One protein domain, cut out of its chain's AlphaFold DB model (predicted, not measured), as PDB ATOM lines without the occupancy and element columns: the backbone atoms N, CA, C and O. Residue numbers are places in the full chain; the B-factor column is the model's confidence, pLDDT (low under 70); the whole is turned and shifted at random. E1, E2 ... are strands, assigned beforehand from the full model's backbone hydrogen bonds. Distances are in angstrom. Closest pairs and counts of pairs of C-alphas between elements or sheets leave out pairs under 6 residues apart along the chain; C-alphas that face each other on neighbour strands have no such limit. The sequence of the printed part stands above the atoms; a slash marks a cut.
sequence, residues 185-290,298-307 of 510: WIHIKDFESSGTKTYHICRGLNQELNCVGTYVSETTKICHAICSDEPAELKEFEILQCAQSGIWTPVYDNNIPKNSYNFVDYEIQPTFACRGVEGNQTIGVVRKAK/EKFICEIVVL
ATOM      1  N   TRP A 185     208.930 207.018 198.698       81.81
ATOM      2  CA  TRP A 185     208.509 207.018 200.085       81.81
ATOM      3  C   TRP A 185     209.659 206.475 200.908       81.81
ATOM      4  O   TRP A 185     210.173 205.397 200.610       81.81
ATOM      5  N   ILE A 186     210.086 207.238 201.907       85.19
ATOM      6  CA  ILE A 186     211.189 206.834 202.775       85.19
ATOM      7  C   ILE A 186     210.641 206.557 204.164       85.19
ATOM      8  O   ILE A 186     209.831 207.312 204.710       85.19
ATOM      9  N   HIS A 187     211.054 205.424 204.721       82.56
ATOM     10  CA  HIS A 187     210.654 205.017 206.052       82.56
ATOM     11  C   HIS A 187     211.287 205.964 207.081       82.56
ATOM     12  O   HIS A 187     212.459 206.312 206.974       82.56
ATOM     13  N   ILE A 188     210.546 206.364 208.122       80.75
ATOM     14  CA  ILE A 188     211.019 207.364 209.107       80.75
ATOM     15  C   ILE A 188     212.370 207.017 209.761       80.75
ATOM     16  O   ILE A 188     213.126 207.906 210.148       80.75
ATOM     17  N   LYS A 189     212.685 205.722 209.880       78.12
ATOM     18  CA  LYS A 189     213.964 205.235 210.434       78.12
ATOM     19  C   LYS A 189     215.175 205.747 209.648       78.12
ATOM     20  O   LYS A 189     216.230 205.922 210.248       78.12
ATOM     21  N   ASP A 190     214.981 206.045 208.370       75.06
ATOM     22  CA  ASP A 190     216.020 206.480 207.441       75.06
ATOM     23  C   ASP A 190     215.990 208.009 207.223       75.06
ATOM     24  O   ASP A 190     216.726 208.541 206.398       75.06
ATOM     25  N   PHE A 191     215.139 208.736 207.963       71.12
ATOM     26  CA  PHE A 191     214.977 210.184 207.835       71.12
ATOM     27  C   PHE A 191     215.875 210.966 208.812       71.12
ATOM     28  O   PHE A 191     215.702 210.938 210.045       71.12
ATOM     29  N   GLU A 192     216.801 211.739 208.247       71.75
ATOM     30  CA  GLU A 192     217.653 212.692 208.960       71.75
ATOM     31  C   GLU A 192     217.005 214.089 208.972       71.75
ATOM     32  O   GLU A 192     216.625 214.622 207.933       71.75
ATOM     33  N   SER A 193     216.850 214.690 210.158       61.41
ATOM     34  CA  SER A 193     216.222 216.013 210.300       61.41
ATOM     35  C   SER A 193     217.231 217.139 210.084       61.41
ATOM     36  O   SER A 193     218.362 217.075 210.561       61.41
ATOM     37  N   SER A 194     216.773 218.211 209.439       63.22
ATOM     38  CA  SER A 194     217.522 219.449 209.217       63.22
ATOM     39  C   SER A 194     217.481 220.423 210.408       63.22
ATOM     40  O   SER A 194     218.192 221.427 210.411       63.22
ATOM     41  N   GLY A 195     216.644 220.157 211.421       56.81
ATOM     42  CA  GLY A 195     216.456 221.025 212.589       56.81
ATOM     43  C   GLY A 195     215.546 222.242 212.357       56.81
ATOM     44  O   GLY A 195     215.452 223.103 213.234       56.81
ATOM     45  N   THR A 196     214.861 222.336 211.214       63.41
ATOM     46  CA  THR A 196     213.908 223.423 210.923       63.41
ATOM     47  C   THR A 196     212.461 223.012 211.241       63.41
ATOM     48  O   THR A 196     212.139 221.829 211.319       63.41
ATOM     49  N   LYS A 197     211.562 223.981 211.492       68.44
ATOM     50  CA  LYS A 197     210.118 223.723 211.703       68.44
ATOM     51  C   LYS A 197     209.410 223.503 210.364       68.44
ATOM     52  O   LYS A 197     208.558 224.290 209.960       68.44
ATOM     53  N   THR A 198     209.815 222.468 209.657       79.06
ATOM     54  CA  THR A 198     209.239 222.027 208.390       79.06
ATOM     55  C   THR A 198     208.267 220.884 208.657       79.06
ATOM     56  O   THR A 198     208.533 219.971 209.444       79.06
ATOM     57  N   TYR A 199     207.101 220.967 208.019       84.06
ATOM     58  CA  TYR A 199     206.124 219.887 207.992       84.06
ATOM     59  C   TYR A 199     206.304 219.116 206.691       84.06
ATOM     60  O   TYR A 199     206.310 219.717 205.616       84.06
ATOM     61  N   HIS A 200     206.426 217.797 206.791       90.75
ATOM     62  CA  HIS A 200     206.462 216.909 205.632       90.75
ATOM     63  C   HIS A 200     205.171 216.110 205.554       90.75
ATOM     64  O   HIS A 200     204.555 215.824 206.579       90.75
ATOM     65  N   ILE A 201     204.768 215.733 204.342       92.38
ATOM     66  CA  ILE A 201     203.632 214.835 204.142       92.38
ATOM     67  C   ILE A 201     204.065 213.425 204.550       92.38
ATOM     68  O   ILE A 201     205.057 212.910 204.030       92.38
ATOM     69  N   CYS A 202     203.317 212.797 205.452       94.00
ATOM     70  CA  CYS A 202     203.514 211.396 205.812       94.00
ATOM     71  C   CYS A 202     202.289 210.569 205.431       94.00
ATOM     72  O   CYS A 202     201.164 211.063 205.474       94.00
ATOM     73  N   ARG A 203     202.501 209.296 205.098       92.44
ATOM     74  CA  ARG A 203     201.428 208.311 204.975       92.44
ATOM     75  C   ARG A 203     201.688 207.150 205.918       92.44
ATOM     76  O   ARG A 203     202.808 206.676 206.074       92.44
ATOM     77  N   GLY A 204     200.622 206.683 206.535       92.12
ATOM     78  CA  GLY A 204     200.601 205.503 207.381       92.12
ATOM     79  C   GLY A 204     199.147 205.145 207.645       92.12
ATOM     80  O   GLY A 204     198.276 206.019 207.579       92.12
ATOM     81  N   LEU A 205     198.881 203.868 207.892       91.69
ATOM     82  CA  LEU A 205     197.534 203.360 208.120       91.69
ATOM     83  C   LEU A 205     197.502 202.620 209.451       91.69
ATOM     84  O   LEU A 205     198.161 201.596 209.605       91.69
ATOM     85  N   ASN A 206     196.692 203.107 210.387       91.44
ATOM     86  CA  ASN A 206     196.278 202.300 211.530       91.44
ATOM     87  C   ASN A 206     194.897 201.721 211.215       91.44
ATOM     88  O   ASN A 206     193.907 202.453 211.220       91.44
ATOM     89  N   GLN A 207     194.848 200.425 210.898       88.25
ATOM     90  CA  GLN A 207     193.612 199.743 210.502       88.25
ATOM     91  C   GLN A 207     192.599 199.654 211.647       88.25
ATOM     92  O   GLN A 207     191.404 199.787 211.396       88.25
ATOM     93  N   GLU A 208     193.061 199.480 212.888       89.31
ATOM     94  CA  GLU A 208     192.187 199.351 214.061       89.31
ATOM     95  C   GLU A 208     191.415 200.646 214.329       89.31
ATOM     96  O   GLU A 208     190.235 200.614 214.670       89.31
ATOM     97  N   LEU A 209     192.073 201.788 214.122       88.25
ATOM     98  CA  LEU A 209     191.514 203.116 214.383       88.25
ATOM     99  C   LEU A 209     191.027 203.840 213.113       88.25
ATOM    100  O   LEU A 209     190.509 204.956 213.189       88.25
ATOM    101  N   ASN A 210     191.193 203.228 211.935       88.44
ATOM    102  CA  ASN A 210     190.911 203.833 210.629       88.44
ATOM    103  C   ASN A 210     191.544 205.238 210.472       88.44
ATOM    104  O   ASN A 210     190.894 206.209 210.053       88.44
ATOM    105  N   CYS A 211     192.817 205.346 210.859       89.19
ATOM    106  CA  CYS A 211     193.596 206.582 210.806       89.19
ATOM    107  C   CYS A 211     194.459 206.633 209.553       89.19
ATOM    108  O   CYS A 211     195.124 205.649 209.225       89.19
ATOM    109  N   VAL A 212     194.521 207.803 208.919       92.44
ATOM    110  CA  VAL A 212     195.420 208.062 207.790       92.44
ATOM    111  C   VAL A 212     196.406 209.151 208.189       92.44
ATOM    112  O   VAL A 212     195.990 210.211 208.665       92.44
ATOM    113  N   GLY A 213     197.700 208.869 208.025       91.56
ATOM    114  CA  GLY A 213     198.778 209.837 208.239       91.56
ATOM    115  C   GLY A 213     198.587 211.101 207.400       91.56
ATOM    116  O   GLY A 213     198.088 211.030 206.277       91.56
ATOM    117  N   THR A 214     198.942 212.256 207.964       92.00
ATOM    118  CA  THR A 214     198.792 213.560 207.309       92.00
ATOM    119  C   THR A 214     200.130 214.276 207.200       92.00
ATOM    120  O   THR A 214     200.651 214.461 206.098       92.00
ATOM    121  N   TYR A 215     200.720 214.644 208.335       93.25
ATOM    122  CA  TYR A 215     202.005 215.321 208.381       93.25
ATOM    123  C   TYR A 215     202.887 214.859 209.528       93.25
ATOM    124  O   TYR A 215     202.419 214.459 210.593       93.25
ATOM    125  N   VAL A 216     204.190 214.989 209.314       92.75
ATOM    126  CA  VAL A 216     205.217 214.808 210.332       92.75
ATOM    127  C   VAL A 216     205.940 216.130 210.545       92.75
ATOM    128  O   VAL A 216     206.342 216.799 209.591       92.75
ATOM    129  N   SER A 217     206.098 216.521 211.808       86.75
ATOM    130  CA  SER A 217     207.032 217.587 212.174       86.75
ATOM    131  C   SER A 217     208.424 216.990 212.338       86.75
ATOM    132  O   SER A 217     208.589 216.038 213.110       86.75
ATOM    133  N   GLU A 218     209.427 217.589 211.691       82.19
ATOM    134  CA  GLU A 218     210.833 217.180 211.812       82.19
ATOM    135  C   GLU A 218     211.303 217.051 213.268       82.19
ATOM    136  O   GLU A 218     212.084 216.158 213.594       82.19
ATOM    137  N   THR A 219     210.791 217.907 214.156       83.19
ATOM    138  CA  THR A 219     211.178 217.927 215.573       83.19
ATOM    139  C   THR A 219     210.669 216.725 216.356       83.19
ATOM    140  O   THR A 219     211.336 216.260 217.274       83.19
ATOM    141  N   THR A 220     209.474 216.241 216.024       87.81
ATOM    142  CA  THR A 220     208.803 215.181 216.791       87.81
ATOM    143  C   THR A 220     209.079 213.802 216.222       87.81
ATOM    144  O   THR A 220     209.057 212.830 216.967       87.81
ATOM    145  N   LYS A 221     209.334 213.708 214.906       90.19
ATOM    146  CA  LYS A 221     209.363 212.439 214.163       90.19
ATOM    147  C   LYS A 221     208.106 211.584 214.396       90.19
ATOM    148  O   LYS A 221     208.162 210.362 214.309       90.19
ATOM    149  N   ILE A 222     206.977 212.233 214.683       92.44
ATOM    150  CA  ILE A 222     205.668 211.611 214.851       92.44
ATOM    151  C   ILE A 222     204.799 212.034 213.670       92.44
ATOM    152  O   ILE A 222     204.658 213.225 213.391       92.44
ATOM    153  N   CYS A 223     204.233 211.056 212.962       94.75
ATOM    154  CA  CYS A 223     203.241 211.320 211.931       94.75
ATOM    155  C   CYS A 223     201.884 211.492 212.602       94.75
ATOM    156  O   CYS A 223     201.323 210.543 213.153       94.75
ATOM    157  N   HIS A 224     201.365 212.713 212.575       94.69
ATOM    158  CA  HIS A 224     200.003 212.981 213.000       94.69
ATOM    159  C   HIS A 224     199.046 212.383 211.971       94.69
ATOM    160  O   HIS A 224     199.284 212.453 210.766       94.69
ATOM    161  N   ALA A 225     197.978 211.761 212.450       94.12
ATOM    162  CA  ALA A 225     196.984 211.106 211.626       94.12
ATOM    163  C   ALA A 225     195.579 211.551 212.011       94.12
ATOM    164  O   ALA A 225     195.274 211.793 213.180       94.12
ATOM    165  N   ILE A 226     194.713 211.631 211.005       89.94
ATOM    166  CA  ILE A 226     193.298 211.936 211.194       89.94
ATOM    167  C   ILE A 226     192.526 210.619 211.169       89.94
ATOM    168  O   ILE A 226     192.540 209.888 210.169       89.94
ATOM    169  N   CYS A 227     191.860 210.324 212.281       90.62
ATOM    170  CA  CYS A 227     190.988 209.167 212.452       90.62
ATOM    171  C   CYS A 227     189.522 209.605 212.449       90.62
ATOM    172  O   CYS A 227     189.216 210.788 212.314       90.62
ATOM    173  N   SER A 228     188.603 208.643 212.549       84.56
ATOM    174  CA  SER A 228     187.162 208.931 212.507       84.56
ATOM    175  C   SER A 228     186.677 209.727 213.725       84.56
ATOM    176  O   SER A 228     185.789 210.560 213.567       84.56
ATOM    177  N   ASP A 229     187.282 209.493 214.894       82.94
ATOM    178  CA  ASP A 229     186.784 210.021 216.169       82.94
ATOM    179  C   ASP A 229     187.745 211.036 216.807       82.94
ATOM    180  O   ASP A 229     187.310 212.096 217.251       82.94
ATOM    181  N   GLU A 230     189.055 210.762 216.807       89.94
ATOM    182  CA  GLU A 230     190.073 211.630 217.414       89.94
ATOM    183  C   GLU A 230     191.385 211.619 216.609       89.94
ATOM    184  O   GLU A 230     191.688 210.629 215.938       89.94
ATOM    185  N   PRO A 231     192.183 212.703 216.629       90.75
ATOM    186  CA  PRO A 231     193.524 212.687 216.052       90.75
ATOM    187  C   PRO A 231     194.402 211.656 216.773       90.75
ATOM    188  O   PRO A 231     194.387 211.565 217.998       90.75
ATOM    189  N   ALA A 232     195.200 210.908 216.013       94.06
ATOM    190  CA  ALA A 232     196.133 209.925 216.555       94.06
ATOM    191  C   ALA A 232     197.556 210.163 216.054       94.06
ATOM    192  O   ALA A 232     197.807 210.930 215.123       94.06
ATOM    193  N   GLU A 233     198.497 209.463 216.672       95.38
ATOM    194  CA  GLU A 233     199.906 209.478 216.308       95.38
ATOM    195  C   GLU A 233     200.300 208.113 215.737       95.38
ATOM    196  O   GLU A 233     200.066 207.070 216.353       95.38
ATOM    197  N   LEU A 234     200.906 208.111 214.550       93.62
ATOM    198  CA  LEU A 234     201.433 206.909 213.913       93.62
ATOM    199  C   LEU A 234     202.927 206.790 214.200       93.62
ATOM    200  O   LEU A 234     203.702 207.715 213.948       93.62
ATOM    201  N   LYS A 235     203.330 205.622 214.709       90.75
ATOM    202  CA  LYS A 235     204.741 205.274 214.948       90.75
ATOM    203  C   LYS A 235     205.419 204.686 213.713       90.75
ATOM    204  O   LYS A 235     206.626 204.832 213.553       90.75
ATOM    205  N   GLU A 236     204.643 204.027 212.858       92.38
ATOM    206  CA  GLU A 236     205.102 203.441 211.603       92.38
ATOM    207  C   GLU A 236     204.445 204.194 210.451       92.38
ATOM    208  O   GLU A 236     203.220 204.210 210.312       92.38
ATOM    209  N   PHE A 237     205.268 204.891 209.676       94.44
ATOM    210  CA  PHE A 237     204.834 205.722 208.566       94.44
ATOM    211  C   PHE A 237     205.987 205.944 207.590       94.44
ATOM    212  O   PHE A 237     207.167 205.779 207.919       94.44
ATOM    213  N   GLU A 238     205.620 206.363 206.391       92.69
ATOM    214  CA  GLU A 238     206.533 206.767 205.336       92.69
ATOM    215  C   GLU A 238     206.383 208.268 205.082       92.69
ATOM    216  O   GLU A 238     205.293 208.826 205.223       92.69
ATOM    217  N   ILE A 239     207.473 208.926 204.700       91.94
ATOM    218  CA  ILE A 239     207.501 210.345 204.340       91.94
ATOM    219  C   ILE A 239     207.614 210.464 202.823       91.94
ATOM    220  O   ILE A 239     208.391 209.743 202.195       91.94
ATOM    221  N   LEU A 240     206.844 211.382 202.245       88.81
ATOM    222  CA  LEU A 240     206.918 211.705 200.827       88.81
ATOM    223  C   LEU A 240     208.221 212.459 200.540       88.81
ATOM    224  O   LEU A 240     208.374 213.604 200.969       88.81
ATOM    225  N   GLN A 241     209.138 211.847 199.792       83.75
ATOM    226  CA  GLN A 241     210.423 212.445 199.434       83.75
ATOM    227  C   GLN A 241     210.480 212.753 197.930       83.75
ATOM    228  O   GLN A 241     209.950 212.015 197.106       83.75
ATOM    229  N   CYS A 242     211.111 213.875 197.562       66.44
ATOM    230  CA  CYS A 242     211.288 214.312 196.167       66.44
ATOM    231  C   CYS A 242     209.984 214.536 195.358       66.44
ATOM    232  O   CYS A 242     209.951 214.264 194.161       66.44
ATOM    233  N   ALA A 243     208.922 215.114 195.932       63.78
ATOM    234  CA  ALA A 243     207.805 215.626 195.123       63.78
ATOM    235  C   ALA A 243     208.160 216.997 194.512       63.78
ATOM    236  O   ALA A 243     207.590 218.018 194.888       63.78
ATOM    237  N   GLN A 244     209.131 217.042 193.591       60.56
ATOM    238  CA  GLN A 244     209.595 218.304 192.988       60.56
ATOM    239  C   GLN A 244     208.499 219.047 192.188       60.56
ATOM    240  O   GLN A 244     208.669 220.223 191.880       60.56
ATOM    241  N   SER A 245     207.370 218.399 191.877       61.50
ATOM    242  CA  SER A 245     206.334 218.920 190.970       61.50
ATOM    243  C   SER A 245     204.894 218.872 191.499       61.50
ATOM    244  O   SER A 245     203.955 219.057 190.725       61.50
ATOM    245  N   GLY A 246     204.674 218.623 192.794       73.25
ATOM    246  CA  GLY A 246     203.312 218.618 193.338       73.25
ATOM    247  C   GLY A 246     202.683 220.015 193.283       73.25
ATOM    248  O   GLY A 246     203.203 220.944 193.899       73.25
ATOM    249  N   ILE A 247     201.552 220.170 192.583       81.44
ATOM    250  CA  ILE A 247     200.802 221.436 192.554       81.44
ATOM    251  C   ILE A 247     199.603 221.327 193.492       81.44
ATOM    252  O   ILE A 247     198.777 220.421 193.375       81.44
ATOM    253  N   TRP A 248     199.487 222.285 194.408       86.19
ATOM    254  CA  TRP A 248     198.296 222.469 195.230       86.19
ATOM    255  C   TRP A 248     197.207 223.156 194.403       86.19
ATOM    256  O   TRP A 248     197.407 224.261 193.904       86.19
ATOM    257  N   THR A 249     196.063 222.494 194.234       81.50
ATOM    258  CA  THR A 249     194.911 223.016 193.483       81.50
ATOM    259  C   THR A 249     193.748 223.280 194.437       81.50
ATOM    260  O   THR A 249     193.379 222.358 195.166       81.50
ATOM    261  N   PRO A 250     193.138 224.479 194.448       81.50
ATOM    262  CA  PRO A 250     191.985 224.764 195.295       81.50
ATOM    263  C   PRO A 250     190.793 223.887 194.911       81.50
ATOM    264  O   PRO A 250     190.467 223.735 193.733       81.50
ATOM    265  N   VAL A 251     190.130 223.318 195.916       83.31
ATOM    266  CA  VAL A 251     188.929 222.504 195.745       83.31
ATOM    267  C   VAL A 251     187.804 222.989 196.651       83.31
ATOM    268  O   VAL A 251     188.021 223.453 197.772       83.31
ATOM    269  N   TYR A 252     186.583 222.836 196.150       84.06
ATOM    270  CA  TYR A 252     185.347 223.203 196.833       84.06
ATOM    271  C   TYR A 252     184.362 222.035 196.739       84.06
ATOM    272  O   TYR A 252     184.377 221.292 195.754       84.06
ATOM    273  N   ASP A 253     183.523 221.856 197.760       83.25
ATOM    274  CA  ASP A 253     182.410 220.892 197.775       83.25
ATOM    275  C   ASP A 253     182.805 219.448 197.391       83.25
ATOM    276  O   ASP A 253     182.086 218.750 196.674       83.25
ATOM    277  N   ASN A 254     183.969 218.980 197.863       81.50
ATOM    278  CA  ASN A 254     184.534 217.656 197.552       81.50
ATOM    279  C   ASN A 254     184.780 217.394 196.047       81.50
ATOM    280  O   ASN A 254     184.832 216.236 195.618       81.50
ATOM    281  N   ASN A 255     184.955 218.441 195.233       84.75
ATOM    282  CA  ASN A 255     185.327 218.310 193.824       84.75
ATOM    283  C   ASN A 255     186.839 218.070 193.666       84.75
ATOM    284  O   ASN A 255     187.609 218.981 193.373       84.75
ATOM    285  N   ILE A 256     187.256 216.830 193.917       88.62
ATOM    286  CA  ILE A 256     188.660 216.407 193.905       88.62
ATOM    287  C   ILE A 256     189.128 216.157 192.457       88.62
ATOM    288  O   ILE A 256     188.505 215.338 191.767       88.62
ATOM    289  N   PRO A 257     190.206 216.815 191.978       85.56
ATOM    290  CA  PRO A 257     190.770 216.580 190.653       85.56
ATOM    291  C   PRO A 257     191.096 215.104 190.392       85.56
ATOM    292  O   PRO A 257     191.504 214.353 191.274       85.56
ATOM    293  N   LYS A 258     190.956 214.668 189.137       82.94
ATOM    294  CA  LYS A 258     191.133 213.253 188.763       82.94
ATOM    295  C   LYS A 258     192.548 212.714 189.031       82.94
ATOM    296  O   LYS A 258     192.694 211.522 189.273       82.94
ATOM    297  N   ASN A 259     193.557 213.585 189.002       86.81
ATOM    298  CA  ASN A 259     194.965 213.238 189.225       86.81
ATOM    299  C   ASN A 259     195.443 213.604 190.644       86.81
ATOM    300  O   ASN A 259     196.636 213.795 190.879       86.81
ATOM    301  N   SER A 260     194.510 213.765 191.583       88.69
ATOM    302  CA  SER A 260     194.850 214.009 192.979       88.69
ATOM    303  C   SER A 260     195.485 212.783 193.623       88.69
ATOM    304  O   SER A 260     195.057 211.653 193.385       88.69
ATOM    305  N   TYR A 261     196.491 213.013 194.465       85.56
ATOM    306  CA  TYR A 261     197.199 211.933 195.143       85.56
ATOM    307  C   TYR A 261     196.333 211.300 196.240       85.56
ATOM    308  O   TYR A 261     195.933 211.975 197.193       85.56
ATOM    309  N   ASN A 262     196.035 210.007 196.095       88.12
ATOM    310  CA  ASN A 262     195.312 209.212 197.084       88.12
ATOM    311  C   ASN A 262     196.323 208.531 198.020       88.12
ATOM    312  O   ASN A 262     197.195 207.803 197.557       88.12
ATOM    313  N   PHE A 263     196.208 208.753 199.329       81.56
ATOM    314  CA  PHE A 263     197.102 208.146 200.323       81.56
ATOM    315  C   PHE A 263     196.841 206.662 200.557       81.56
ATOM    316  O   PHE A 263     197.705 205.960 201.082       81.56
ATOM    317  N   VAL A 264     195.632 206.206 200.235       80.19
ATOM    318  CA  VAL A 264     195.155 204.872 200.577       80.19
ATOM    319  C   VAL A 264     194.704 204.189 199.293       80.19
ATOM    320  O   VAL A 264     193.619 204.460 198.786       80.19
ATOM    321  N   ASP A 265     195.530 203.277 198.777       69.62
ATOM    322  CA  ASP A 265     195.188 202.424 197.625       69.62
ATOM    323  C   ASP A 265     194.204 201.288 197.983       69.62
ATOM    324  O   ASP A 265     193.814 200.497 197.125       69.62
ATOM    325  N   TYR A 266     193.790 201.188 199.247       62.75
ATOM    326  CA  TYR A 266     192.870 200.153 199.723       62.75
ATOM    327  C   TYR A 266     191.401 200.469 199.391       62.75
ATOM    328  O   TYR A 266     191.025 201.617 199.188       62.75
ATOM    329  N   GLU A 267     190.538 199.446 199.418       58.97
ATOM    330  CA  GLU A 267     189.077 199.528 199.183       58.97
ATOM    331  C   GLU A 267     188.310 200.445 200.164       58.97
ATOM    332  O   GLU A 267     187.099 200.656 200.038       58.97
ATOM    333  N   ILE A 268     189.006 200.996 201.155       61.19
ATOM    334  CA  ILE A 268     188.490 201.954 202.124       61.19
ATOM    335  C   ILE A 268     188.518 203.340 201.464       61.19
ATOM    336  O   ILE A 268     189.469 203.680 200.775       61.19
ATOM    337  N   GLN A 269     187.442 204.114 201.630       78.38
ATOM    338  CA  GLN A 269     187.155 205.371 200.919       78.38
ATOM    339  C   GLN A 269     188.401 206.191 200.508       78.38
ATOM    340  O   GLN A 269     189.249 206.481 201.357       78.38
ATOM    341  N   PRO A 270     188.482 206.639 199.238       81.12
ATOM    342  CA  PRO A 270     189.651 207.352 198.741       81.12
ATOM    343  C   PRO A 270     189.883 208.622 199.563       81.12
ATOM    344  O   PRO A 270     188.952 209.402 199.812       81.12
ATOM    345  N   THR A 271     191.128 208.787 200.004       87.25
ATOM    346  CA  THR A 271     191.547 209.794 200.979       87.25
ATOM    347  C   THR A 271     192.698 210.599 200.393       87.25
ATOM    348  O   THR A 271     193.773 210.068 200.131       87.25
ATOM    349  N   PHE A 272     192.472 211.891 200.178       90.12
ATOM    350  CA  PHE A 272     193.383 212.748 199.423       90.12
ATOM    351  C   PHE A 272     194.099 213.742 200.326       90.12
ATOM    352  O   PHE A 272     193.498 214.264 201.265       90.12
ATOM    353  N   ALA A 273     195.358 214.038 200.004       87.75
ATOM    354  CA  ALA A 273     196.130 215.078 200.674       87.75
ATOM    355  C   ALA A 273     195.510 216.449 200.451       87.75
ATOM    356  O   ALA A 273     195.318 216.849 199.302       87.75
ATOM    357  N   CYS A 274     195.247 217.187 201.528       90.00
ATOM    358  CA  CYS A 274     194.842 218.579 201.430       90.00
ATOM    359  C   CYS A 274     195.651 219.486 202.356       90.00
ATOM    360  O   CYS A 274     196.298 219.016 203.290       90.00
ATOM    361  N   ARG A 275     195.609 220.795 202.116       89.19
ATOM    362  CA  ARG A 275     196.044 221.794 203.094       89.19
ATOM    363  C   ARG A 275     194.973 222.853 203.309       89.19
ATOM    364  O   ARG A 275     194.293 223.256 202.361       89.19
ATOM    365  N   GLY A 276     194.824 223.281 204.558       82.88
ATOM    366  CA  GLY A 276     193.979 224.414 204.920       82.88
ATOM    367  C   GLY A 276     194.606 225.724 204.446       82.88
ATOM    368  O   GLY A 276     195.806 225.940 204.621       82.88
ATOM    369  N   VAL A 277     193.796 226.593 203.836       75.62
ATOM    370  CA  VAL A 277     194.238 227.916 203.352       75.62
ATOM    371  C   VAL A 277     194.094 228.987 204.444       75.62
ATOM    372  O   VAL A 277     194.779 230.006 204.408       75.62
ATOM    373  N   GLU A 278     193.247 228.750 205.451       69.00
ATOM    374  CA  GLU A 278     192.993 229.689 206.547       69.00
ATOM    375  C   GLU A 278     193.778 229.313 207.818       69.00
ATOM    376  O   GLU A 278     193.638 228.212 208.349       69.00
ATOM    377  N   GLY A 279     194.589 230.248 208.333       74.06
ATOM    378  CA  GLY A 279     195.348 230.091 209.581       74.06
ATOM    379  C   GLY A 279     196.749 229.492 209.406       74.06
ATOM    380  O   GLY A 279     197.417 229.716 208.396       74.06
ATOM    381  N   ASN A 280     197.226 228.758 210.420       69.31
ATOM    382  CA  ASN A 280     198.448 227.961 210.289       69.31
ATOM    383  C   ASN A 280     198.188 226.903 209.215       69.31
ATOM    384  O   ASN A 280     197.301 226.081 209.409       69.31
ATOM    385  N   GLN A 281     198.932 226.933 208.107       72.94
ATOM    386  CA  GLN A 281     198.805 225.963 207.017       72.94
ATOM    387  C   GLN A 281     198.993 224.540 207.561       72.94
ATOM    388  O   GLN A 281     200.117 224.078 207.751       72.94
ATOM    389  N   THR A 282     197.887 223.862 207.853       79.19
ATOM    390  CA  THR A 282     197.872 222.479 208.315       79.19
ATOM    391  C   THR A 282     197.617 221.570 207.128       79.19
ATOM    392  O   THR A 282     196.759 221.837 206.282       79.19
ATOM    393  N   ILE A 283     198.387 220.491 207.054       85.94
ATOM    394  CA  ILE A 283     198.163 219.420 206.090       85.94
ATOM    395  C   ILE A 283     197.110 218.492 206.700       85.94
ATOM    396  O   ILE A 283     197.236 218.050 207.841       85.94
ATOM    397  N   GLY A 284     196.056 218.219 205.947       87.94
ATOM    398  CA  GLY A 284     194.954 217.354 206.336       87.94
ATOM    399  C   GLY A 284     194.649 216.314 205.267       87.94
ATOM    400  O   GLY A 284     195.399 216.120 204.307       87.94
ATOM    401  N   VAL A 285     193.512 215.644 205.445       87.88
ATOM    402  CA  VAL A 285     192.976 214.694 204.471       87.88
ATOM    403  C   VAL A 285     191.528 215.012 204.130       87.88
ATOM    404  O   VAL A 285     190.726 215.311 205.010       87.88
ATOM    405  N   VAL A 286     191.175 214.892 202.851       86.62
ATOM    406  CA  VAL A 286     189.784 214.947 202.382       86.62
ATOM    407  C   VAL A 286     189.335 213.538 202.038       86.62
ATOM    408  O   VAL A 286     189.912 212.887 201.166       86.62
ATOM    409  N   ARG A 287     188.277 213.073 202.704       86.12
ATOM    410  CA  ARG A 287     187.593 211.824 202.360       86.12
ATOM    411  C   ARG A 287     186.431 212.142 201.435       86.12
ATOM    412  O   ARG A 287     185.603 213.001 201.739       86.12
ATOM    413  N   LYS A 288     186.324 211.428 200.314       79.31
ATOM    414  CA  LYS A 288     185.141 211.542 199.455       79.31
ATOM    415  C   LYS A 288     183.950 210.900 200.169       79.31
ATOM    416  O   LYS A 288     183.781 209.683 200.123       79.31
ATOM    417  N   ALA A 289     183.137 211.714 200.844       71.00
ATOM    418  CA  ALA A 289     181.985 211.226 201.591       71.00
ATOM    419  C   ALA A 289     181.032 210.427 200.684       71.00
ATOM    420  O   ALA A 289     180.639 210.876 199.602       71.00
ATOM    421  N   LYS A 290     180.604 209.250 201.156       52.97
ATOM    422  CA  LYS A 290     179.484 208.496 200.580       52.97
ATOM    423  C   LYS A 290     178.192 209.190 201.031       52.97
ATOM    424  O   LYS A 290     177.586 208.818 202.025       52.97
ATOM    425  N   GLU A 298     178.545 221.266 205.312       36.53
ATOM    426  CA  GLU A 298     179.654 222.019 205.896       36.53
ATOM    427  C   GLU A 298     180.620 222.346 204.757       36.53
ATOM    428  O   GLU A 298     181.027 221.465 203.997       36.53
ATOM    429  N   LYS A 299     180.906 223.639 204.577       39.06
ATOM    430  CA  LYS A 299     181.799 224.139 203.531       39.06
ATOM    431  C   LYS A 299     183.222 224.128 204.070       39.06
ATOM    432  O   LYS A 299     183.530 224.905 204.967       39.06
ATOM    433  N   PHE A 300     184.086 223.305 203.489       44.97
ATOM    434  CA  PHE A 300     185.525 223.352 203.732       44.97
ATOM    435  C   PHE A 300     186.237 223.801 202.453       44.97
ATOM    436  O   PHE A 300     185.994 223.247 201.380       44.97
ATOM    437  N   ILE A 301     187.099 224.814 202.572       41.78
ATOM    438  CA  ILE A 301     188.000 225.260 201.504       41.78
ATOM    439  C   ILE A 301     189.359 224.625 201.781       41.78
ATOM    440  O   ILE A 301     189.947 224.844 202.840       41.78
ATOM    441  N   CYS A 302     189.865 223.833 200.843       53.41
ATOM    442  CA  CYS A 302     191.203 223.264 200.946       53.41
ATOM    443  C   CYS A 302     191.861 223.203 199.571       53.41
ATOM    444  O   CYS A 302     191.187 223.275 198.546       53.41
ATOM    445  N   GLU A 303     193.183 223.086 199.541       63.00
ATOM    446  CA  GLU A 303     193.914 222.788 198.311       63.00
ATOM    447  C   GLU A 303     194.356 221.328 198.326       63.00
ATOM    448  O   GLU A 303     194.765 220.843 199.375       63.00
ATOM    449  N   ILE A 304     194.297 220.630 197.189       69.19
ATOM    450  CA  ILE A 304     194.688 219.219 197.046       69.19
ATOM    451  C   ILE A 304     195.932 219.091 196.166       69.19
ATOM    452  O   ILE A 304     196.061 219.803 195.171       69.19
ATOM    453  N   VAL A 305     196.824 218.157 196.505       69.31
ATOM    454  CA  VAL A 305     198.000 217.831 195.682       69.31
ATOM    455  C   VAL A 305     197.566 217.099 194.414       69.31
ATOM    456  O   VAL A 305     196.993 216.009 194.485       69.31
ATOM    457  N   VAL A 306     197.868 217.681 193.256       56.28
ATOM    458  CA  VAL A 306     197.695 217.067 191.936       56.28
ATOM    459  C   VAL A 306     199.067 216.707 191.381       56.28
ATOM    460  O   VAL A 306     199.977 217.537 191.389       56.28
ATOM    461  N   LEU A 307     199.206 215.470 190.907       47.62
ATOM    462  CA  LEU A 307     200.411 215.007 190.224       47.62
ATOM    463  C   LEU A 307     200.167 215.011 188.719       47.62
ATOM    464  O   LEU A 307     199.164 214.471 188.248       47.62
TER     465      LEU A 307
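This is residues 185 to 290 and 298 to 307 of the 510 residues of the protein "Methyltransf_FA domain-containing protein" of Megaselia scalaris (UniProt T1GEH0). Two sheets lie partly face to face as a sandwich, the strands of the one at 54 degrees to those of the other: a six-stranded sheet, curled like part of a barrel, and a smaller, strongly twisted four-stranded sheet, whose edge strand E9 packs on E3 of the larger sheet. The edge strands E1 and E5 of the larger sheet and E7 of the smaller one lie away from this meeting place, and a long unnamed stretch, residues 252 to 270, links E7 to E8. The printed part has 116 residues, with no named helix and ten named strands, E1 to E10 along the chain; it is all strand by class, though under half of the residues, 48, are in named elements. The sheets run in the orders E1, E6, E2, E3, E4, E5 and E7, E10, E8, E9, both antiparallel throughout. The whole is compact, with a radius of gyration of the C-alphas of 13.7 A, and spans 37 by 32 by 25 A.

Start at E1, residues 185 to 187, an edge strand of the larger sheet; its neighbour is E6, residues 238 to 241, with N 186 and O 239 3.0 A apart, within hydrogen-bond range. On the other side of E6 find E2, residues 199 to 203, where N 203 and O 238 are 2.8 A apart. E2 is staggered: its residues 202 to 203 pair with E6, and its residues 199 to 201 with E3, residues 211 to 217. From E2 through E3 to E4, residues 223 to 226, and E5, residues 231 to 234, the chain makes a meander, each strand the antiparallel neighbour of the one before, and each step is a hairpin. Check N 200 and O 216 for E2 and E3, 3.0 A; N 214 and O 224 for E3 and E4, 2.8 A; and N 225 and O 232 for E4 and E5, 2.8 A. From edge to edge the strands' lines turn by 105 degrees and the way across the sheet by 91 degrees. After E6 the chain changes to the other sheet. There E7, residues 247 to 251, is an edge strand beside E10, residues 302 to 306, with N 249 and O 304 2.8 A apart. E10 is also the neighbour of E8, residues 271 to 276, by N 275 and O 303 at 2.9 A. E8 forms a hairpin with E9, residues 283 to 287, the other edge strand, by N 284 and O 274 at 2.8 A. The strands of the two sheets stand at 54 degrees; the closest C-alphas of E3 and E9, Thr 214 and Gly 284, are 5.5 A apart. E5 and E9 are apart, and so are E6 and E8.

Find C-alpha 185 at (208.509, 207.018, 200.085), where E1 begins. E3, the longest strand by residues, runs 17.4 A from C-alpha 211 at (193.596, 206.582, 210.806) to C-alpha 217; E2 before it measures 12.9 A. E4 and E5 are 10.0 A each. In the second sheet E8 spans 15.3 A, E9 13.5 A and E7 12.3 A. E10 runs 12.7 A and ends at C-alpha 306, (197.695, 217.067, 191.936).

The farthest C-alphas, those of Gly 195 and Lys 290, are 40.8 A apart. Residues 291 to 297 are not printed, and C-alphas 290 and 298 stand 14.5 A apart across this cut, in the link from E9 to E10. The links E1 to E2 and E7 to E8 are long, with 11 and 19 residues. The mean pLDDT of the printed part is 80.0; look for values under 70 at residues 193 to 197, 242 to 245, 265 to 268, 278, 280, 290 and 298 to 307.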